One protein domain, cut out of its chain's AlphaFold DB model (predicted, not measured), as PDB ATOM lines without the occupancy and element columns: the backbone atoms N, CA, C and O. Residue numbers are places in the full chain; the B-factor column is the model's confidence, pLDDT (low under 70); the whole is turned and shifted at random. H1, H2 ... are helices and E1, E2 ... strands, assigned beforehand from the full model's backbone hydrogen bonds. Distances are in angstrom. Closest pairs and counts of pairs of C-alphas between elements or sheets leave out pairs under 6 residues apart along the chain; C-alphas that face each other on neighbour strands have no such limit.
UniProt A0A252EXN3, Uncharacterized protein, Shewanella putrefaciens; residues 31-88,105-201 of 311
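AT A GLANCE: This is residues 31 to 88 and 105 to 201 of the 311 residues of an uncharacterized protein of Shewanella putrefaciens (UniProt A0A252EXN3). One long, twisted antiparallel sheet of seven strands runs the length of the domain, with the 18-residue strand E5 as its spine, and two helices, H1 and H2, pack over one side of it. E4 and then E3 lie along one side of E5; on its other side E7 with E1 and E6 with E2 make two separate pairs, one after the other. The printed part has 155 residues, in the order E1 E2 H1 E3 E4 E5 E6 E7 H2, in the mixed class, with 34 residues in helices and 64 in strands. The branched sheet has no single order of strands. The outline is elongated, 62 by 32 by 24 A, and the whole is only just loose, close to compact, with a radius of gyration of the C-alphas of 18.3 A.

HOW THE PARTS SIT: Along the printed part, E1, residues 37 to 40, is an edge strand and the antiparallel neighbour of E7, residues 164 to 168; N 37 and O 167 are 2.8 A apart, within hydrogen-bond range. E2, residues 46 to 52, is an edge strand too, antiparallel to E6, residues 154 to 160, with N 49 and O 157 at 2.9 A. H1, residues 58 to 77, is on the sheet; its closest C-alphas to E3, residues 105 to 115, are those of Lys 70 and Val 114, 5.9 A apart. E3, the third edge strand, forms a hairpin with E4, residues 118 to 129, where N 111 and O 122 are 2.8 A apart. E4 and E5, residues 132 to 149, form a hairpin at 174 degrees between their directions, with N 125 and O 136 at 2.8 A. E5 and E6 form a hairpin as well, with N 145 and O 158 at 2.9 A. E3 E4 E5 E6 are a meander, each strand the antiparallel neighbour of the one before. The pairing of E5 is staggered: it pairs with E4 over residues 132 to 143, with E7 over 137 to 140 and with E6 over 143 to 149. For E5 and E7, N 139 and O 166 are 2.8 A apart. E4 bends by 50 degrees at residue 125, and E5 bends by 64 degrees at residue 136. H2, residues 184 to 197, is on the sheet at a height of 9.2 A; it lies over E5 and only just over E7, on which 3 of its C-alphas fall. It runs slantwise to the strands, at 40 degrees to E5 on the local plane. The closest C-alphas of H2 and E5 are those of Phe 195 and Ile 142, 6.9 A apart. H1 and H2 are close but not clearly touching, at a steep tilt of 54 degrees, opposite ways, with the C-alphas of Leu 73 and Ser 197 closest at 7.3 A. Every O i to N i+4 pair in H2 is within hydrogen-bond range, and 14 of 16 are in H1. E2 and E7 are apart.

IN THESE COORDINATES: E1 runs from Thr 37, whose C-alpha is at (-20.993, -24.423, 27.468), to Pro 40. E2 runs from Gln 46 to Lys 52. H1, Val 58 to Phe 77, is 27.9 A long. E3, Arg 105 to Ser 115, is 31.3 A long, and E4, Gly 118 to Tyr 129, 33.4 A. E5, the longest strand, covers 50.7 A from C-alpha 132 at (-11.974, -22.085, 6.502) to C-alpha 149 at (0.054, -49.060, 47.761). E6 runs from Leu 154 to Asn 160, E7 from Phe 164 to Arg 168. H2, Ser 184 to Ser 197, is 19.8 A long and ends with C-alpha 197 at (-16.592, -50.148, 27.083).

THE WHOLE: The two C-alphas farthest apart are those of Lys 151 and Ser 174, 61.9 A. Residues 89 to 104 are not printed, and C-alphas 88 and 105 are 17.6 A apart across this cut, which lies in the link from H1 to E3. Of the links that are printed whole, E7 to H2 is long, with residues 169 to 183 in no named element, and the others are tight. The mean pLDDT of the printed part is 91.0; residues 86 to 88 are under 70.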
ATOM      1  N   ASP A  31     -15.055 -16.886  12.449       83.75
ATOM      2  CA  ASP A  31     -15.515 -18.266  12.540       83.75
ATOM      3  C   ASP A  31     -15.620 -18.674  14.011       83.75
ATOM      4  O   ASP A  31     -14.808 -18.260  14.839       83.75
ATOM      5  N   ASN A  32     -16.591 -19.532  14.325       87.69
ATOM      6  CA  ASN A  32     -16.760 -20.150  15.641       87.69
ATOM      7  C   ASN A  32     -16.897 -19.172  16.826       87.69
ATOM      8  O   ASN A  32     -16.246 -19.337  17.857       87.69
ATOM      9  N   VAL A  33     -17.761 -18.167  16.692       86.75
ATOM     10  CA  VAL A  33     -17.957 -17.107  17.701       86.75
ATOM     11  C   VAL A  33     -18.765 -17.543  18.919       86.75
ATOM     12  O   VAL A  33     -18.856 -16.803  19.897       86.75
ATOM     13  N   HIS A  34     -19.384 -18.720  18.864       88.31
ATOM     14  CA  HIS A  34     -20.192 -19.238  19.958       88.31
ATOM     15  C   HIS A  34     -19.303 -19.685  21.121       88.31
ATOM     16  O   HIS A  34     -18.308 -20.383  20.926       88.31
ATOM     17  N   SER A  35     -19.675 -19.292  22.339       90.38
ATOM     18  CA  SER A  35     -18.987 -19.708  23.558       90.38
ATOM     19  C   SER A  35     -19.192 -21.193  23.836       90.38
ATOM     20  O   SER A  35     -20.224 -21.769  23.489       90.38
ATOM     21  N   GLU A  36     -18.211 -21.795  24.497       95.31
ATOM     22  CA  GLU A  36     -18.330 -23.147  25.029       95.31
ATOM     23  C   GLU A  36     -19.239 -23.158  26.264       95.31
ATOM     24  O   GLU A  36     -19.172 -22.263  27.111       95.31
ATOM     25  N   THR A  37     -20.080 -24.182  26.354       96.25
ATOM     26  CA  THR A  37     -20.993 -24.423  27.468       96.25
ATOM     27  C   THR A  37     -20.552 -25.675  28.210       96.25
ATOM     28  O   THR A  37     -20.338 -26.723  27.600       96.25
ATOM     29  N   LEU A  38     -20.454 -25.576  29.534       96.62
ATOM     30  CA  LEU A  38     -20.199 -26.707  30.421       96.62
ATOM     31  C   LEU A  38     -21.535 -27.279  30.902       96.62
ATOM     32  O   LEU A  38     -22.321 -26.565  31.527       96.62
ATOM     33  N   VAL A  39     -21.789 -28.556  30.631       96.31
ATOM     34  CA  VAL A  39     -23.040 -29.223  31.001       96.31
ATOM     35  C   VAL A  39     -22.752 -30.303  32.048       96.31
ATOM     36  O   VAL A  39     -21.995 -31.234  31.760       96.31
ATOM     37  N   PRO A  40     -23.331 -30.205  33.262       94.50
ATOM     38  CA  PRO A  40     -23.108 -31.189  34.312       94.50
ATOM     39  C   PRO A  40     -23.804 -32.514  33.990       94.50
ATOM     40  O   PRO A  40     -24.921 -32.550  33.463       94.50
ATOM     41  N   LEU A  41     -23.155 -33.611  34.363       93.75
ATOM     42  CA  LEU A  41     -23.716 -34.954  34.343       93.75
ATOM     43  C   LEU A  41     -24.141 -35.331  35.767       93.75
ATOM     44  O   LEU A  41     -23.454 -35.044  36.741       93.75
ATOM     45  N   SER A  42     -25.313 -35.948  35.902       81.88
ATOM     46  CA  SER A  42     -25.907 -36.278  37.207       81.88
ATOM     47  C   SER A  42     -25.433 -37.614  37.784       81.88
ATOM     48  O   SER A  42     -25.841 -37.989  38.880       81.88
ATOM     49  N   GLU A  43     -24.637 -38.372  37.032       84.94
ATOM     50  CA  GLU A  43     -24.207 -39.716  37.402       84.94
ATOM     51  C   GLU A  43     -22.823 -39.691  38.057       84.94
ATOM     52  O   GLU A  43     -21.913 -39.022  37.579       84.94
ATOM     53  N   ASN A  44     -22.649 -40.473  39.124       85.19
ATOM     54  CA  ASN A  44     -21.348 -40.718  39.739       85.19
ATOM     55  C   ASN A  44     -21.086 -42.229  39.736       85.19
ATOM     56  O   ASN A  44     -21.651 -42.974  40.540       85.19
ATOM     57  N   LYS A  45     -20.283 -42.683  38.770       93.50
ATOM     58  CA  LYS A  45     -19.905 -44.087  38.579       93.50
ATOM     59  C   LYS A  45     -18.384 -44.202  38.556       93.50
ATOM     60  O   LYS A  45     -17.692 -43.326  38.039       93.50
ATOM     61  N   GLN A  46     -17.869 -45.310  39.081       95.44
ATOM     62  CA  GLN A  46     -16.439 -45.588  39.103       95.44
ATOM     63  C   GLN A  46     -16.175 -47.083  38.908       95.44
ATOM     64  O   GLN A  46     -16.726 -47.906  39.637       95.44
ATOM     65  N   ASN A  47     -15.281 -47.417  37.976       95.81
ATOM     66  CA  ASN A  47     -14.742 -48.769  37.824       95.81
ATOM     67  C   ASN A  47     -13.360 -48.849  38.478       95.81
ATOM     68  O   ASN A  47     -12.591 -47.888  38.438       95.81
ATOM     69  N   LYS A  48     -13.043 -49.994  39.089       96.38
ATOM     70  CA  LYS A  48     -11.775 -50.224  39.793       96.38
ATOM     71  C   LYS A  48     -11.083 -51.456  39.238       96.38
ATOM     72  O   LYS A  48     -11.698 -52.516  39.158       96.38
ATOM     73  N   PHE A  49      -9.803 -51.320  38.921       96.38
ATOM     74  CA  PHE A  49      -8.951 -52.408  38.451       96.38
ATOM     75  C   PHE A  49      -7.701 -52.464  39.321       96.38
ATOM     76  O   PHE A  49      -7.029 -51.453  39.503       96.38
ATOM     77  N   HIS A  50      -7.391 -53.634  39.861       95.44
ATOM     78  CA  HIS A  50      -6.292 -53.847  40.792       95.44
ATOM     79  C   HIS A  50      -5.196 -54.664  40.115       95.44
ATOM     80  O   HIS A  50      -5.461 -55.723  39.563       95.44
ATOM     81  N   PHE A  51      -3.951 -54.206  40.189       93.69
ATOM     82  CA  PHE A  51      -2.807 -54.856  39.558       93.69
ATOM     83  C   PHE A  51      -1.716 -55.097  40.594       93.69
ATOM     84  O   PHE A  51      -1.146 -54.155  41.152       93.69
ATOM     85  N   LYS A  52      -1.400 -56.366  40.859       92.25
ATOM     86  CA  LYS A  52      -0.282 -56.735  41.732       92.25
ATOM     87  C   LYS A  52       1.020 -56.640  40.941       92.25
ATOM     88  O   LYS A  52       1.303 -57.485  40.099       92.25
ATOM     89  N   ILE A  53       1.813 -55.606  41.216       87.75
ATOM     90  CA  ILE A  53       2.989 -55.268  40.402       87.75
ATOM     91  C   ILE A  53       4.176 -56.214  40.665       87.75
ATOM     92  O   ILE A  53       4.986 -56.438  39.771       87.75
ATOM     93  N   ALA A  54       4.278 -56.791  41.869       83.06
ATOM     94  CA  ALA A  54       5.286 -57.802  42.223       83.06
ATOM     95  C   ALA A  54       6.743 -57.409  41.865       83.06
ATOM     96  O   ALA A  54       7.501 -58.208  41.317       83.06
ATOM     97  N   GLY A  55       7.137 -56.170  42.175       79.81
ATOM     98  CA  GLY A  55       8.501 -55.662  41.983       79.81
ATOM     99  C   GLY A  55       8.809 -55.056  40.608       79.81
ATOM    100  O   GLY A  55       9.945 -54.645  40.388       79.81
ATOM    101  N   LEU A  56       7.839 -54.968  39.692       86.69
ATOM    102  CA  LEU A  56       8.001 -54.197  38.451       86.69
ATOM    103  C   LEU A  56       7.931 -52.679  38.711       86.69
ATOM    104  O   LEU A  56       7.437 -52.220  39.743       86.69
ATOM    105  N   ASN A  57       8.415 -51.891  37.751       90.69
ATOM    106  CA  ASN A  57       8.334 -50.435  37.803       90.69
ATOM    107  C   ASN A  57       6.878 -49.960  37.619       90.69
ATOM    108  O   ASN A  57       6.188 -50.387  36.694       90.69
ATOM    109  N   VAL A  58       6.418 -49.064  38.498       92.62
ATOM    110  CA  VAL A  58       5.033 -48.563  38.517       92.62
ATOM    111  C   VAL A  58       4.661 -47.832  37.224       92.62
ATOM    112  O   VAL A  58       3.564 -48.039  36.706       92.62
ATOM    113  N   ASP A  59       5.547 -46.994  36.691       94.19
ATOM    114  CA  ASP A  59       5.258 -46.193  35.500       94.19
ATOM    115  C   ASP A  59       5.242 -47.058  34.238       94.19
ATOM    116  O   ASP A  59       4.347 -46.898  33.409       94.19
ATOM    117  N   ASP A  60       6.109 -48.073  34.158       92.06
ATOM    118  CA  ASP A  60       6.031 -49.090  33.103       92.06
ATOM    119  C   ASP A  60       4.684 -49.827  33.140       92.06
ATOM    120  O   ASP A  60       4.096 -50.128  32.095       92.06
ATOM    121  N   VAL A  61       4.161 -50.107  34.343       91.88
ATOM    122  CA  VAL A  61       2.826 -50.695  34.518       91.88
ATOM    123  C   VAL A  61       1.720 -49.776  34.036       91.88
ATOM    124  O   VAL A  61       0.890 -50.208  33.233       91.88
ATOM    125  N   LYS A  62       1.743 -48.502  34.426       94.69
ATOM    126  CA  LYS A  62       0.785 -47.510  33.922       94.69
ATOM    127  C   LYS A  62       0.832 -47.419  32.397       94.69
ATOM    128  O   LYS A  62      -0.206 -47.539  31.753       94.69
ATOM    129  N   SER A  63       2.014 -47.283  31.795       93.88
ATOM    130  CA  SER A  63       2.160 -47.181  30.338       93.88
ATOM    131  C   SER A  63       1.623 -48.410  29.601       93.88
ATOM    132  O   SER A  63       0.956 -48.262  28.575       93.88
ATOM    133  N   LYS A  64       1.848 -49.621  30.126       92.69
ATOM    134  CA  LYS A  64       1.275 -50.843  29.540       92.69
ATOM    135  C   LYS A  64      -0.239 -50.914  29.668       92.69
ATOM    136  O   LYS A  64      -0.890 -51.326  28.710       92.69
ATOM    137  N   ILE A  65      -0.795 -50.504  30.807       94.69
ATOM    138  CA  ILE A  65      -2.246 -50.400  31.000       94.69
ATOM    139  C   ILE A  65      -2.840 -49.471  29.936       94.69
ATOM    140  O   ILE A  65      -3.755 -49.874  29.221       94.69
ATOM    141  N   ILE A  66      -2.262 -48.279  29.747       95.44
ATOM    142  CA  ILE A  66      -2.714 -47.318  28.730       95.44
ATOM    143  C   ILE A  66      -2.614 -47.897  27.313       95.44
ATOM    144  O   ILE A  66      -3.550 -47.759  26.522       95.44
ATOM    145  N   LEU A  67      -1.513 -48.578  26.984       93.62
ATOM    146  CA  LEU A  67      -1.329 -49.207  25.674       93.62
ATOM    147  C   LEU A  67      -2.390 -50.284  25.402       93.62
ATOM    148  O   LEU A  67      -2.966 -50.329  24.313       93.62
ATOM    149  N   GLU A  68      -2.665 -51.132  26.392       92.00
ATOM    150  CA  GLU A  68      -3.655 -52.202  26.290       92.00
ATOM    151  C   GLU A  68      -5.078 -51.640  26.157       92.00
ATOM    152  O   GLU A  68      -5.851 -52.082  25.302       92.00
ATOM    153  N   MET A  69      -5.405 -50.600  26.930       92.88
ATOM    154  CA  MET A  69      -6.678 -49.884  26.823       92.88
ATOM    155  C   MET A  69      -6.848 -49.256  25.443       92.88
ATOM    156  O   MET A  69      -7.886 -49.442  24.811       92.88
ATOM    157  N   LYS A  70      -5.814 -48.581  24.926       93.44
ATOM    158  CA  LYS A  70      -5.827 -48.020  23.571       93.44
ATOM    159  C   LYS A  70      -6.089 -49.102  22.529       93.44
ATOM    160  O   LYS A  70      -6.925 -48.899  21.651       93.44
ATOM    161  N   ARG A  71      -5.416 -50.254  22.623       90.19
ATOM    162  CA  ARG A  71      -5.609 -51.380  21.695       90.19
ATOM    163  C   ARG A  71      -7.058 -51.862  21.691       90.19
ATOM    164  O   ARG A  71      -7.638 -52.011  20.620       90.19
ATOM    165  N   LYS A  72      -7.643 -52.063  22.872       89.69
ATOM    166  CA  LYS A  72      -9.018 -52.550  23.013       89.69
ATOM    167  C   LYS A  72     -10.060 -51.536  22.536       89.69
ATOM    168  O   LYS A  72     -10.950 -51.882  21.764       89.69
ATOM    169  N   LEU A  73      -9.927 -50.281  22.955       91.94
ATOM    170  CA  LEU A  73     -10.863 -49.220  22.578       91.94
ATOM    171  C   LEU A  73     -10.758 -48.863  21.091       91.94
ATOM    172  O   LEU A  73     -11.755 -48.466  20.495       91.94
ATOM    173  N   SER A  74      -9.597 -49.080  20.457       89.81
ATOM    174  CA  SER A  74      -9.430 -48.858  19.014       89.81
ATOM    175  C   SER A  74     -10.451 -49.640  18.197       89.81
ATOM    176  O   SER A  74     -11.126 -49.049  17.359       89.81
ATOM    177  N   SER A  75     -10.623 -50.940  18.462       84.00
ATOM    178  CA  SER A  75     -11.609 -51.749  17.727       84.00
ATOM    179  C   SER A  75     -13.048 -51.276  17.924       84.00
ATOM    180  O   SER A  75     -13.879 -51.455  17.038       84.00
ATOM    181  N   GLU A  76     -13.339 -50.662  19.067       84.38
ATOM    182  CA  GLU A  76     -14.685 -50.237  19.420       84.38
ATOM    183  C   GLU A  76     -15.028 -48.850  18.873       84.38
ATOM    184  O   GLU A  76     -16.149 -48.621  18.420       84.38
ATOM    185  N   PHE A  77     -14.073 -47.920  18.878       86.31
ATOM    186  CA  PHE A  77     -14.316 -46.526  18.505       86.31
ATOM    187  C   PHE A  77     -13.991 -46.211  17.045       86.31
ATOM    188  O   PHE A  77     -14.598 -45.295  16.497       86.31
ATOM    189  N   LEU A  78     -13.128 -46.992  16.375       81.56
ATOM    190  CA  LEU A  78     -12.819 -46.798  14.947       81.56
ATOM    191  C   LEU A  78     -14.062 -46.860  14.045       81.56
ATOM    192  O   LEU A  78     -14.104 -46.183  13.023       81.56
ATOM    193  N   ASN A  79     -15.077 -47.638  14.431       72.44
ATOM    194  CA  ASN A  79     -16.281 -47.865  13.627       72.44
ATOM    195  C   ASN A  79     -17.533 -47.158  14.174       72.44
ATOM    196  O   ASN A  79     -18.637 -47.413  13.689       72.44
ATOM    197  N   LYS A  80     -17.406 -46.290  15.191       80.94
ATOM    198  CA  LYS A  80     -18.568 -45.570  15.734       80.94
ATOM    199  C   LYS A  80     -19.064 -44.543  14.714       80.94
ATOM    200  O   LYS A  80     -18.384 -43.565  14.415       80.94
ATOM    201  N   ASN A  81     -20.274 -44.765  14.201       81.75
ATOM    202  CA  ASN A  81     -20.933 -43.822  13.305       81.75
ATOM    203  C   ASN A  81     -21.348 -42.559  14.074       81.75
ATOM    204  O   ASN A  81     -21.952 -42.654  15.144       81.75
ATOM    205  N   VAL A  82     -21.053 -41.387  13.512       88.12
ATOM    206  CA  VAL A  82     -21.444 -40.091  14.074       88.12
ATOM    207  C   VAL A  82     -22.456 -39.454  13.126       88.12
ATOM    208  O   VAL A  82     -22.111 -39.168  11.977       88.12
ATOM    209  N   PRO A  83     -23.707 -39.240  13.562       86.00
ATOM    210  CA  PRO A  83     -24.734 -38.692  12.698       86.00
ATOM    211  C   PRO A  83     -24.414 -37.245  12.316       86.00
ATOM    212  O   PRO A  83     -23.738 -36.495  13.025       86.00
ATOM    213  N   LEU A  84     -24.942 -36.841  11.168       83.94
ATOM    214  CA  LEU A  84     -24.981 -35.449  10.753       83.94
ATOM    215  C   LEU A  84     -26.312 -34.850  11.185       83.94
ATOM    216  O   LEU A  84     -27.356 -35.182  10.621       83.94
ATOM    217  N   ARG A  85     -26.277 -33.950  12.167       79.88
ATOM    218  CA  ARG A  85     -27.466 -33.220  12.599       79.88
ATOM    219  C   ARG A  85     -27.581 -31.928  11.800       79.88
ATOM    220  O   ARG A  85     -26.774 -31.013  11.945       79.88
ATOM    221  N   LYS A  86     -28.581 -31.859  10.923       67.69
ATOM    222  CA  LYS A  86     -28.906 -30.621  10.209       67.69
ATOM    223  C   LYS A  86     -29.755 -29.734  11.105       67.69
ATOM    224  O   LYS A  86     -30.695 -30.210  11.740       67.69
ATOM    225  N   ASN A  87     -29.423 -28.450  11.140       63.66
ATOM    226  CA  ASN A  87     -30.249 -27.462  11.813       63.66
ATOM    227  C   ASN A  87     -31.593 -27.369  11.062       63.66
ATOM    228  O   ASN A  87     -31.595 -27.263   9.836       63.66
ATOM    229  N   GLN A  88     -32.727 -27.458  11.762       55.38
ATOM    230  CA  GLN A  88     -34.072 -27.459  11.152       55.38
ATOM    231  C   GLN A  88     -34.533 -26.063  10.700       55.38
ATOM    232  O   GLN A  88     -35.721 -25.842  10.469       55.38
ATOM    233  N   ARG A 105     -18.560 -28.277   2.419       84.25
ATOM    234  CA  ARG A 105     -18.660 -29.669   2.870       84.25
ATOM    235  C   ARG A 105     -19.119 -29.697   4.315       84.25
ATOM    236  O   ARG A 105     -18.534 -29.015   5.149       84.25
ATOM    237  N   LEU A 106     -20.131 -30.509   4.607       85.31
ATOM    238  CA  LEU A 106     -20.607 -30.766   5.962       85.31
ATOM    239  C   LEU A 106     -20.407 -32.247   6.285       85.31
ATOM    240  O   LEU A 106     -20.944 -33.108   5.589       85.31
ATOM    241  N   TYR A 107     -19.636 -32.540   7.326       88.56
ATOM    242  CA  TYR A 107     -19.366 -33.905   7.773       88.56
ATOM    243  C   TYR A 107     -19.240 -33.965   9.295       88.56
ATOM    244  O   TYR A 107     -18.954 -32.960   9.942       88.56
ATOM    245  N   SER A 108     -19.474 -35.146   9.863       91.62
ATOM    246  CA  SER A 108     -19.249 -35.408  11.283       91.62
ATOM    247  C   SER A 108     -18.075 -36.361  11.461       91.62
ATOM    248  O   SER A 108     -17.816 -37.199  10.597       91.62
ATOM    249  N   LYS A 109     -17.370 -36.250  12.585       92.69
ATOM    250  CA  LYS A 109     -16.309 -37.187  12.966       92.69
ATOM    251  C   LYS A 109     -16.283 -37.398  14.478       92.69
ATOM    252  O   LYS A 109     -16.768 -36.567  15.241       92.69
ATOM    253  N   LEU A 110     -15.679 -38.507  14.884       94.12
ATOM    254  CA  LEU A 110     -15.261 -38.762  16.257       94.12
ATOM    255  C   LEU A 110     -13.738 -38.628  16.312       94.12
ATOM    256  O   LEU A 110     -13.038 -39.319  15.576       94.12
ATOM    257  N   ASP A 111     -13.246 -37.760  17.185       94.44
ATOM    258  CA  ASP A 111     -11.849 -37.728  17.603       94.44
ATOM    259  C   ASP A 111     -11.742 -38.277  19.029       94.44
ATOM    260  O   ASP A 111     -12.582 -37.985  19.883       94.44
ATOM    261  N   TRP A 112     -10.753 -39.127  19.277       95.38
ATOM    262  CA  TRP A 112     -10.591 -39.781  20.568       95.38
ATOM    263  C   TRP A 112      -9.136 -40.136  20.857       95.38
ATOM    264  O   TRP A 112      -8.326 -40.372  19.960       95.38
ATOM    265  N   GLY A 113      -8.812 -40.217  22.144       94.69
ATOM    266  CA  GLY A 113      -7.469 -40.518  22.618       94.69
ATOM    267  C   GLY A 113      -7.492 -41.183  23.985       94.69
ATOM    268  O   GLY A 113      -8.438 -41.024  24.750       94.69
ATOM    269  N   VAL A 114      -6.438 -41.942  24.282       96.19
ATOM    270  CA  VAL A 114      -6.202 -42.529  25.605       96.19
ATOM    271  C   VAL A 114      -4.864 -42.009  26.102       96.19
ATOM    272  O   VAL A 114      -3.852 -42.149  25.410       96.19
ATOM    273  N   SER A 115      -4.866 -41.417  27.289       95.38
ATOM    274  CA  SER A 115      -3.679 -40.942  27.994       95.38
ATOM    275  C   SER A 115      -3.668 -41.481  29.426       95.38
ATOM    276  O   SER A 115      -4.551 -42.237  29.831       95.38
ATOM    277  N   VAL A 116      -2.655 -41.094  30.202       93.81
ATOM    278  CA  VAL A 116      -2.596 -41.398  31.640       93.81
ATOM    279  C   VAL A 116      -3.749 -40.735  32.402       93.81
ATOM    280  O   VAL A 116      -4.166 -41.270  33.423       93.81
ATOM    281  N   ASP A 117      -4.287 -39.630  31.882       94.81
ATOM    282  CA  ASP A 117      -5.360 -38.861  32.518       94.81
ATOM    283  C   ASP A 117      -6.756 -39.414  32.214       94.81
ATOM    284  O   ASP A 117      -7.709 -39.084  32.920       94.81
ATOM    285  N   GLY A 118      -6.916 -40.239  31.171       96.38
ATOM    286  CA  GLY A 118      -8.230 -40.754  30.796       96.38
ATOM    287  C   GLY A 118      -8.431 -41.107  29.327       96.38
ATOM    288  O   GLY A 118      -7.492 -41.186  28.530       96.38
ATOM    289  N   VAL A 119      -9.704 -41.288  28.970       96.88
ATOM    290  CA  VAL A 119     -10.181 -41.351  27.581       96.88
ATOM    291  C   VAL A 119     -10.829 -40.022  27.219       96.88
ATOM    292  O   VAL A 119     -11.900 -39.691  27.733       96.88
ATOM    293  N   SER A 120     -10.198 -39.271  26.321       96.81
ATOM    294  CA  SER A 120     -10.767 -38.052  25.748       96.81
ATOM    295  C   SER A 120     -11.602 -38.398  24.521       96.81
ATOM    296  O   SER A 120     -11.117 -39.109  23.640       96.81
ATOM    297  N   MET A 121     -12.818 -37.865  24.436       96.44
ATOM    298  CA  MET A 121     -13.731 -38.062  23.307       96.44
ATOM    299  C   MET A 121     -14.234 -36.703  22.805       96.44
ATOM    300  O   MET A 121     -14.590 -35.847  23.613       96.44
ATOM    301  N   SER A 122     -14.287 -36.516  21.486       96.62
ATOM    302  CA  SER A 122     -14.799 -35.322  20.806       96.62
ATOM    303  C   SER A 122     -15.669 -35.729  19.621       96.62
ATOM    304  O   SER A 122     -15.176 -36.228  18.609       96.62
ATOM    305  N   TYR A 123     -16.974 -35.512  19.736       96.25
ATOM    306  CA  TYR A 123     -17.906 -35.641  18.623       96.25
ATOM    307  C   TYR A 123     -18.038 -34.290  17.936       96.25
ATOM    308  O   TYR A 123     -18.486 -33.330  18.558       96.25
ATOM    309  N   GLU A 124     -17.655 -34.210  16.664       94.94
ATOM    310  CA  GLU A 124     -17.574 -32.948  15.931       94.94
ATOM    311  C   GLU A 124     -18.464 -32.972  14.692       94.94
ATOM    312  O   GLU A 124     -18.482 -33.955  13.952       94.94
ATOM    313  N   THR A 125     -19.155 -31.864  14.439       94.06
ATOM    314  CA  THR A 125     -19.738 -31.530  13.137       94.06
ATOM    315  C   THR A 125     -18.923 -30.388  12.549       94.06
ATOM    316  O   THR A 125     -18.772 -29.336  13.171       94.06
ATOM    317  N   ILE A 126     -18.383 -30.604  11.353       91.31
ATOM    318  CA  ILE A 126     -17.466 -29.686  10.684       91.31
ATOM    319  C   ILE A 126     -18.099 -29.207   9.387       91.31
ATOM    320  O   ILE A 126     -18.522 -30.011   8.552       91.31
ATOM    321  N   ARG A 127     -18.115 -27.886   9.214       88.88
ATOM    322  CA  ARG A 127     -18.394 -27.238   7.936       88.88
ATOM    323  C   ARG A 127     -17.103 -26.632   7.399       88.88
ATOM    324  O   ARG A 127     -16.516 -25.768   8.046       88.88
ATOM    325  N   ASP A 128     -16.685 -27.082   6.225       88.00
ATOM    326  CA  ASP A 128     -15.461 -26.648   5.550       88.00
ATOM    327  C   ASP A 128     -15.801 -25.926   4.245       88.00
ATOM    328  O   ASP A 128     -16.646 -26.390   3.472       88.00
ATOM    329  N   TYR A 129     -15.144 -24.795   4.007       84.06
ATOM    330  CA  TYR A 129     -15.221 -24.047   2.761       84.06
ATOM    331  C   TYR A 129     -13.900 -23.327   2.481       84.06
ATOM    332  O   TYR A 129     -13.495 -22.439   3.231       84.06
ATOM    333  N   ASN A 130     -13.249 -23.668   1.363       80.06
ATOM    334  CA  ASN A 130     -12.032 -23.009   0.869       80.06
ATOM    335  C   ASN A 130     -10.937 -22.815   1.946       80.06
ATOM    336  O   ASN A 130     -10.287 -21.773   1.995       80.06
ATOM    337  N   GLY A 131     -10.741 -23.810   2.819       79.50
ATOM    338  CA  GLY A 131      -9.717 -23.786   3.871       79.50
ATOM    339  C   GLY A 131     -10.139 -23.090   5.171       79.50
ATOM    340  O   GLY A 131      -9.360 -23.074   6.121       79.50
ATOM    341  N   ARG A 132     -11.361 -22.548   5.249       84.50
ATOM    342  CA  ARG A 132     -11.974 -22.085   6.502       84.50
ATOM    343  C   ARG A 132     -12.839 -23.188   7.100       84.50
ATOM    344  O   ARG A 132     -13.572 -23.860   6.376       84.50
ATOM    345  N   GLN A 133     -12.790 -23.335   8.424       89.44
ATOM    346  CA  GLN A 133     -13.522 -24.383   9.134       89.44
ATOM    347  C   GLN A 133     -14.340 -23.839  10.304       89.44
ATOM    348  O   GLN A 133     -13.827 -23.187  11.217       89.44
ATOM    349  N   ALA A 134     -15.620 -24.195  10.301       89.88
ATOM    350  CA  ALA A 134     -16.501 -24.080  11.449       89.88
ATOM    351  C   ALA A 134     -16.657 -25.449  12.114       89.88
ATOM    352  O   ALA A 134     -16.862 -26.449  11.425       89.88
ATOM    353  N   VAL A 135     -16.592 -25.491  13.443       93.62
ATOM    354  CA  VAL A 135     -16.644 -26.726  14.232       93.62
ATOM    355  C   VAL A 135     -17.661 -26.570  15.356       93.62
ATOM    356  O   VAL A 135     -17.471 -25.757  16.261       93.62
ATOM    357  N   ALA A 136     -18.713 -27.379  15.324       95.00
ATOM    358  CA  ALA A 136     -19.535 -27.647  16.496       95.00
ATOM    359  C   ALA A 136     -19.051 -28.940  17.155       95.00
ATOM    360  O   ALA A 136     -18.715 -29.888  16.443       95.00
ATOM    361  N   TYR A 137     -19.004 -28.998  18.484       96.44
ATOM    362  CA  TYR A 137     -18.507 -30.182  19.183       96.44
ATOM    363  C   TYR A 137     -19.215 -30.476  20.498       96.44
ATOM    364  O   TYR A 137     -19.796 -29.591  21.121       96.44
ATOM    365  N   GLN A 138     -19.094 -31.734  20.914       97.62
ATOM    366  CA  GLN A 138     -19.396 -32.256  22.244       97.62
ATOM    367  C   GLN A 138     -18.198 -33.077  22.720       97.62
ATOM    368  O   GLN A 138     -17.809 -34.042  22.060       97.62
ATOM    369  N   ARG A 139     -17.598 -32.687  23.848       97.62
ATOM    370  CA  ARG A 139     -16.371 -33.288  24.386       97.62
ATOM    371  C   ARG A 139     -16.529 -33.687  25.840       97.62
ATOM    372  O   ARG A 139     -17.181 -32.987  26.606       97.62
ATOM    373  N   PHE A 140     -15.903 -34.792  26.221       97.38
ATOM    374  CA  PHE A 140     -15.855 -35.262  27.604       97.38
ATOM    375  C   PHE A 140     -14.579 -36.068  27.855       97.38
ATOM    376  O   PHE A 140     -13.952 -36.580  26.920       97.38
ATOM    377  N   LEU A 141     -14.209 -36.176  29.130       97.38
ATOM    378  CA  LEU A 141     -13.058 -36.938  29.603       97.38
ATOM    379  C   LEU A 141     -13.521 -37.974  30.625       97.38
ATOM    380  O   LEU A 141     -13.976 -37.618  31.709       97.38
ATOM    381  N   ILE A 142     -13.372 -39.256  30.296       97.38
ATOM    382  CA  ILE A 142     -13.499 -40.325  31.288       97.38
ATOM    383  C   ILE A 142     -12.160 -40.409  32.022       97.38
ATOM    384  O   ILE A 142     -11.170 -40.828  31.426       97.38
ATOM    385  N   GLY A 143     -12.122 -39.964  33.277       97.06
ATOM    386  CA  GLY A 143     -10.876 -39.727  34.008       97.06
ATOM    387  C   GLY A 143     -10.244 -40.996  34.575       97.06
ATOM    388  O   GLY A 143     -10.947 -41.869  35.084       97.06
ATOM    389  N   PHE A 144      -8.917 -41.082  34.540       97.62
ATOM    390  CA  PHE A 144      -8.143 -42.131  35.202       97.62
ATOM    391  C   PHE A 144      -7.406 -41.578  36.415       97.62
ATOM    392  O   PHE A 144      -6.786 -40.519  36.360       97.62
ATOM    393  N   VAL A 145      -7.434 -42.329  37.512       97.31
ATOM    394  CA  VAL A 145      -6.628 -42.056  38.702       97.31
ATOM    395  C   VAL A 145      -5.890 -43.330  39.073       97.31
ATOM    396  O   VAL A 145      -6.503 -44.377  39.274       97.31
ATOM    397  N   PHE A 146      -4.566 -43.242  39.159       96.75
ATOM    398  CA  PHE A 146      -3.717 -44.345  39.590       96.75
ATOM    399  C   PHE A 146      -3.290 -44.135  41.037       96.75
ATOM    400  O   PHE A 146      -2.631 -43.143  41.344       96.75
ATOM    401  N   ASP A 147      -3.611 -45.095  41.895       96.75
ATOM    402  CA  ASP A 147      -3.172 -45.133  43.289       96.75
ATOM    403  C   ASP A 147      -2.275 -46.345  43.522       96.75
ATOM    404  O   ASP A 147      -2.590 -47.451  43.078       96.75
ATOM    405  N   TYR A 148      -1.149 -46.150  44.200       95.50
ATOM    406  CA  TYR A 148      -0.179 -47.211  44.445       95.50
ATOM    407  C   TYR A 148       0.034 -47.412  45.939       95.50
ATOM    408  O   TYR A 148       0.536 -46.527  46.629       95.50
ATOM    409  N   ASP A 149      -0.274 -48.618  46.413       94.50
ATOM    410  CA  ASP A 149       0.054 -49.060  47.761       94.50
ATOM    411  C   ASP A 149       1.413 -49.788  47.762       94.50
ATOM    412  O   ASP A 149       1.498 -50.938  47.306       94.50
ATOM    413  N   PRO A 150       2.484 -49.177  48.309       91.44
ATOM    414  CA  PRO A 150       3.808 -49.788  48.352       91.44
ATOM    415  C   PRO A 150       3.891 -50.977  49.314       91.44
ATOM    416  O   PRO A 150       4.694 -51.881  49.083       91.44
ATOM    417  N   LYS A 151       3.066 -51.025  50.373       91.50
ATOM    418  CA  LYS A 151       3.096 -52.131  51.347       91.50
ATOM    419  C   LYS A 151       2.623 -53.424  50.703       91.50
ATOM    420  O   LYS A 151       3.228 -54.475  50.893       91.50
ATOM    421  N   ASN A 152       1.563 -53.325  49.906       89.50
ATOM    422  CA  ASN A 152       0.981 -54.459  49.203       89.50
ATOM    423  C   ASN A 152       1.455 -54.575  47.750       89.50
ATOM    424  O   ASN A 152       1.053 -55.518  47.072       89.50
ATOM    425  N   GLN A 153       2.310 -53.673  47.262       91.69
ATOM    426  CA  GLN A 153       2.720 -53.585  45.854       91.69
ATOM    427  C   GLN A 153       1.526 -53.656  44.885       91.69
ATOM    428  O   GLN A 153       1.559 -54.380  43.884       91.69
ATOM    429  N   LEU A 154       0.450 -52.949  45.226       94.19
ATOM    430  CA  LEU A 154      -0.822 -52.979  44.515       94.19
ATOM    431  C   LEU A 154      -1.045 -51.631  43.835       94.19
ATOM    432  O   LEU A 154      -1.099 -50.607  44.507       94.19
ATOM    433  N   LEU A 155      -1.174 -51.631  42.511       96.06
ATOM    434  CA  LEU A 155      -1.583 -50.461  41.740       96.06
ATOM    435  C   LEU A 155      -3.061 -50.577  41.404       96.06
ATOM    436  O   LEU A 155      -3.476 -51.530  40.749       96.06
ATOM    437  N   THR A 156      -3.838 -49.594  41.827       96.94
ATOM    438  CA  THR A 156      -5.266 -49.502  41.545       96.94
ATOM    439  C   THR A 156      -5.497 -48.424  40.499       96.94
ATOM    440  O   THR A 156      -5.112 -47.272  40.690       96.94
ATOM    441  N   LEU A 157      -6.125 -48.795  39.387       97.69
ATOM    442  CA  LEU A 157      -6.681 -47.864  38.416       97.69
ATOM    443  C   LEU A 157      -8.151 -47.623  38.761       97.69
ATOM    444  O   LEU A 157      -8.969 -48.545  38.704       97.69
ATOM    445  N   PHE A 158      -8.481 -46.375  39.065       97.56
ATOM    446  CA  PHE A 158      -9.847 -45.882  39.150       97.56
ATOM    447  C   PHE A 158     -10.218 -45.216  37.828       97.56
ATOM    448  O   PHE A 158      -9.542 -44.288  37.387       97.56
ATOM    449  N   VAL A 159     -11.297 -45.679  37.206       97.75
ATOM    450  CA  VAL A 159     -11.891 -45.063  36.019       97.75
ATOM    451  C   VAL A 159     -13.160 -44.349  36.452       97.75
ATOM    452  O   VAL A 159     -14.119 -44.997  36.870       97.75
ATOM    453  N   ASN A 160     -13.152 -43.025  36.367       97.38
ATOM    454  CA  ASN A 160     -14.215 -42.152  36.841       97.38
ATOM    455  C   ASN A 160     -15.098 -41.711  35.681       97.38
ATOM    456  O   ASN A 160     -14.604 -41.250  34.649       97.38
ATOM    457  N   TYR A 161     -16.407 -41.819  35.873       97.00
ATOM    458  CA  TYR A 161     -17.375 -41.225  34.966       97.00
ATOM    459  C   TYR A 161     -17.183 -39.697  34.905       97.00
ATOM    460  O   TYR A 161     -16.894 -39.094  35.941       97.00
ATOM    461  N   PRO A 162     -17.300 -39.061  33.726       96.69
ATOM    462  CA  PRO A 162     -17.150 -37.615  33.602       96.69
ATOM    463  C   PRO A 162     -18.172 -36.867  34.462       96.69
ATOM    464  O   PRO A 162     -19.360 -37.173  34.436       96.69
ATOM    465  N   GLU A 163     -17.723 -35.831  35.167       95.06
ATOM    466  CA  GLU A 163     -18.614 -34.936  35.923       95.06
ATOM    467  C   GLU A 163     -19.374 -33.969  35.007       95.06
ATOM    468  O   GLU A 163     -20.476 -33.517  35.318       95.06
ATOM    469  N   PHE A 164     -18.787 -33.642  33.858       96.50
ATOM    470  CA  PHE A 164     -19.339 -32.725  32.875       96.50
ATOM    471  C   PHE A 164     -18.944 -33.141  31.461       96.50
ATOM    472  O   PHE A 164     -17.960 -33.852  31.239       96.50
ATOM    473  N   TYR A 165     -19.690 -32.627  30.493       97.25
ATOM    474  CA  TYR A 165     -19.240 -32.539  29.114       97.25
ATOM    475  C   TYR A 165     -19.290 -31.079  28.663       97.25
ATOM    476  O   TYR A 165     -20.066 -30.273  29.175       97.25
ATOM    477  N   THR A 166     -18.441 -30.724  27.712       97.50
ATOM    478  CA  THR A 166     -18.410 -29.394  27.102       97.50
ATOM    479  C   THR A 166     -19.050 -29.464  25.729       97.50
ATOM    480  O   THR A 166     -18.745 -30.380  24.961       97.50
ATOM    481  N   GLU A 167     -19.882 -28.495  25.379       97.00
ATOM    482  CA  GLU A 167     -20.439 -28.381  24.035       97.00
ATOM    483  C   GLU A 167     -20.315 -26.972  23.475       97.00
ATOM    484  O   GLU A 167     -20.306 -25.982  24.204       97.00
ATOM    485  N   ARG A 168     -20.216 -26.884  22.151       95.00
ATOM    486  CA  ARG A 168     -20.136 -25.613  21.442       95.00
ATOM    487  C   ARG A 168     -20.810 -25.729  20.087       95.00
ATOM    488  O   ARG A 168     -20.550 -26.673  19.340       95.00
ATOM    489  N   ASN A 169     -21.610 -24.731  19.738       93.88
ATOM    490  CA  ASN A 169     -22.073 -24.551  18.367       93.88
ATOM    491  C   ASN A 169     -20.957 -23.957  17.493       93.88
ATOM    492  O   ASN A 169     -19.999 -23.369  17.988       93.88
ATOM    493  N   GLY A 170     -21.072 -24.100  16.178       90.06
ATOM    494  CA  GLY A 170     -20.117 -23.534  15.227       90.06
ATOM    495  C   GLY A 170     -20.804 -22.613  14.230       90.06
ATOM    496  O   GLY A 170     -22.009 -22.702  14.007       90.06
ATOM    497  N   ASN A 171     -20.031 -21.751  13.586       88.06
ATOM    498  CA  ASN A 171     -20.485 -20.921  12.473       88.06
ATOM    499  C   ASN A 171     -19.294 -20.592  11.569       88.06
ATOM    500  O   ASN A 171     -18.159 -20.498  12.044       88.06
ATOM    501  N   LEU A 172     -19.566 -20.427  10.275       85.44
ATOM    502  CA  LEU A 172     -18.578 -20.018   9.281       85.44
ATOM    503  C   LEU A 172     -18.892 -18.581   8.849       85.44
ATOM    504  O   LEU A 172     -19.800 -18.357   8.055       85.44
ATOM    505  N   GLY A 173     -18.193 -17.593   9.397       82.69
ATOM    506  CA  GLY A 173     -18.512 -16.183   9.207       82.69
ATOM    507  C   GLY A 173     -19.975 -15.883   9.552       82.69
ATOM    508  O   GLY A 173     -20.419 -16.139  10.668       82.69
ATOM    509  N   SER A 174     -20.727 -15.351   8.587       75.38
ATOM    510  CA  SER A 174     -22.155 -15.029   8.725       75.38
ATOM    511  C   SER A 174     -23.102 -16.189   8.390       75.38
ATOM    512  O   SER A 174     -24.314 -15.987   8.358       75.38
ATOM    513  N   GLU A 175     -22.579 -17.379   8.085       76.94
ATOM    514  CA  GLU A 175     -23.397 -18.546   7.748       76.94
ATOM    515  C   GLU A 175     -24.221 -19.046   8.936       76.94
ATOM    516  O   GLU A 175     -23.879 -18.836  10.104       76.94
ATOM    517  N   ALA A 176     -25.284 -19.790   8.619       76.56
ATOM    518  CA  ALA A 176     -26.146 -20.407   9.616       76.56
ATOM    519  C   ALA A 176     -25.352 -21.286  10.593       76.56
ATOM    520  O   ALA A 176     -24.439 -22.021  10.197       76.56
ATOM    521  N   MET A 177     -25.758 -21.248  11.859       85.31
ATOM    522  CA  MET A 177     -25.155 -22.028  12.933       85.31
ATOM    523  C   MET A 177     -25.199 -23.530  12.626       85.31
ATOM    524  O   MET A 177     -26.251 -24.078  12.274       85.31
ATOM    525  N   ILE A 178     -24.059 -24.195  12.801       89.06
ATOM    526  CA  ILE A 178     -23.957 -25.651  12.863       89.06
ATOM    527  C   ILE A 178     -24.031 -26.098  14.321       89.06
ATOM    528  O   ILE A 178     -23.502 -25.444  15.221       89.06
ATOM    529  N   ILE A 179     -24.714 -27.212  14.538       91.25
ATOM    530  CA  ILE A 179     -24.997 -27.764  15.861       91.25
ATOM    531  C   ILE A 179     -24.229 -29.074  16.056       91.25
ATOM    532  O   ILE A 179     -23.912 -29.732  15.062       91.25
ATOM    533  N   PRO A 180     -23.918 -29.460  17.306       92.94
ATOM    534  CA  PRO A 180     -23.264 -30.727  17.586       92.94
ATOM    535  C   PRO A 180     -24.046 -31.951  17.069       92.94
ATOM    536  O   PRO A 180     -25.269 -31.872  16.890       92.94
ATOM    537  N   PRO A 181     -23.363 -33.098  16.876       91.25
ATOM    538  CA  PRO A 181     -23.961 -34.293  16.281       91.25
ATOM    539  C   PRO A 181     -25.149 -34.875  17.051       91.25
ATOM    540  O   PRO A 181     -26.067 -35.414  16.434       91.25
ATOM    541  N   PHE A 182     -25.133 -34.786  18.383       93.75
ATOM    542  CA  PHE A 182     -26.101 -35.460  19.242       93.75
ATOM    543  C   PHE A 182     -26.948 -34.478  20.041       93.75
ATOM    544  O   PHE A 182     -26.507 -33.394  20.424       93.75
ATOM    545  N   GLU A 183     -28.175 -34.889  20.344       92.00
ATOM    546  CA  GLU A 183     -28.956 -34.271  21.416       92.00
ATOM    547  C   GLU A 183     -28.427 -34.702  22.785       92.00
ATOM    548  O   GLU A 183     -27.803 -35.756  22.906       92.00
ATOM    549  N   SER A 184     -28.693 -33.919  23.832       90.75
ATOM    550  CA  SER A 184     -28.126 -34.152  25.168       90.75
ATOM    551  C   SER A 184     -28.396 -35.563  25.702       90.75
ATOM    552  O   SER A 184     -27.488 -36.198  26.229       90.75
ATOM    553  N   GLU A 185     -29.606 -36.101  25.520       91.62
ATOM    554  CA  GLU A 185     -29.939 -37.461  25.974       91.62
ATOM    555  C   GLU A 185     -29.231 -38.549  25.152       91.62
ATOM    556  O   GLU A 185     -28.758 -39.543  25.705       91.62
ATOM    557  N   GLN A 186     -29.071 -38.339  23.842       93.31
ATOM    558  CA  GLN A 186     -28.297 -39.248  22.991       93.31
ATOM    559  C   GLN A 186     -26.818 -39.227  23.385       93.31
ATOM    560  O   GLN A 186     -26.198 -40.281  23.518       93.31
ATOM    561  N   LEU A 187     -26.259 -38.039  23.629       94.75
ATOM    562  CA  LEU A 187     -24.879 -37.892  24.070       94.75
ATOM    563  C   LEU A 187     -24.646 -38.601  25.407       94.75
ATOM    564  O   LEU A 187     -23.689 -39.361  25.516       94.75
ATOM    565  N   LYS A 188     -25.528 -38.423  26.399       94.62
ATOM    566  CA  LYS A 188     -25.440 -39.135  27.686       94.62
ATOM    567  C   LYS A 188     -25.407 -40.653  27.498       94.62
ATOM    568  O   LYS A 188     -24.577 -41.325  28.106       94.62
ATOM    569  N   ALA A 189     -26.240 -41.196  26.606       93.12
ATOM    570  CA  ALA A 189     -26.205 -42.619  26.268       93.12
ATOM    571  C   ALA A 189     -24.860 -43.040  25.642       93.12
ATOM    572  O   ALA A 189     -24.318 -44.090  25.988       93.12
ATOM    573  N   HIS A 190     -24.272 -42.210  24.774       93.31
ATOM    574  CA  HIS A 190     -22.942 -42.457  24.205       93.31
ATOM    575  C   HIS A 190     -21.811 -42.366  25.237       93.31
ATOM    576  O   HIS A 190     -20.868 -43.161  25.164       93.31
ATOM    577  N   ILE A 191     -21.895 -41.443  26.199       95.56
ATOM    578  CA  ILE A 191     -20.952 -41.342  27.321       95.56
ATOM    579  C   ILE A 191     -21.046 -42.607  28.181       95.56
ATOM    580  O   ILE A 191     -20.023 -43.242  28.429       95.56
ATOM    581  N   ASN A 192     -22.263 -43.023  28.552       95.12
ATOM    582  CA  ASN A 192     -22.518 -44.255  29.306       95.12
ATOM    583  C   ASN A 192     -21.951 -45.484  28.598       95.12
ATOM    584  O   ASN A 192     -21.148 -46.207  29.182       95.12
ATOM    585  N   SER A 193     -22.276 -45.658  27.316       92.50
ATOM    586  CA  SER A 193     -21.720 -46.743  26.509       92.50
ATOM    587  C   SER A 193     -20.192 -46.708  26.505       92.50
ATOM    588  O   SER A 193     -19.573 -47.732  26.752       92.50
ATOM    589  N   SER A 194     -19.573 -45.542  26.283       93.69
ATOM    590  CA  SER A 194     -18.107 -45.423  26.223       93.69
ATOM    591  C   SER A 194     -17.429 -45.681  27.571       93.69
ATOM    592  O   SER A 194     -16.309 -46.180  27.596       93.69
ATOM    593  N   PHE A 195     -18.089 -45.366  28.688       95.56
ATOM    594  CA  PHE A 195     -17.622 -45.718  30.028       95.56
ATOM    595  C   PHE A 195     -17.688 -47.232  30.271       95.56
ATOM    596  O   PHE A 195     -16.728 -47.815  30.772       95.56
ATOM    597  N   GLU A 196     -18.780 -47.881  29.871       93.31
ATOM    598  CA  GLU A 196     -18.975 -49.332  30.009       93.31
ATOM    599  C   GLU A 196     -18.017 -50.147  29.123       93.31
ATOM    600  O   GLU A 196     -17.562 -51.223  29.518       93.31
ATOM    601  N   SER A 197     -17.635 -49.607  27.964       92.06
ATOM    602  CA  SER A 197     -16.592 -50.148  27.083       92.06
ATOM    603  C   SER A 197     -15.231 -50.294  27.774       92.06
ATOM    604  O   SER A 197     -14.439 -51.189  27.451       92.06
ATOM    605  N   ILE A 198     -14.925 -49.406  28.729       93.06
ATOM    606  CA  ILE A 198     -13.619 -49.366  29.384       93.06
ATOM    607  C   ILE A 198     -13.501 -50.534  30.351       93.06
ATOM    608  O   ILE A 198     -13.998 -50.530  31.476       93.06
ATOM    609  N   SER A 199     -12.761 -51.542  29.910       89.88
ATOM    610  CA  SER A 199     -12.419 -52.691  30.731       89.88
ATOM    611  C   SER A 199     -11.048 -53.225  30.351       89.88
ATOM    612  O   SER A 199     -10.720 -53.367  29.174       89.88
ATOM    613  N   ILE A 200     -10.255 -53.579  31.349       90.19
ATOM    614  CA  ILE A 200      -8.948 -54.206  31.181       90.19
ATOM    615  C   ILE A 200      -8.939 -55.467  32.031       90.19
ATOM    616  O   ILE A 200      -9.333 -55.419  33.186       90.19
ATOM    617  N   THR A 201      -8.564 -56.602  31.447       89.00
ATOM    618  CA  THR A 201      -8.599 -57.895  32.148       89.00
ATOM    619  C   THR A 201      -7.224 -58.286  32.657       89.00
ATOM    620  O   THR A 201      -7.092 -58.691  33.809       89.00
TER     621      THR A 201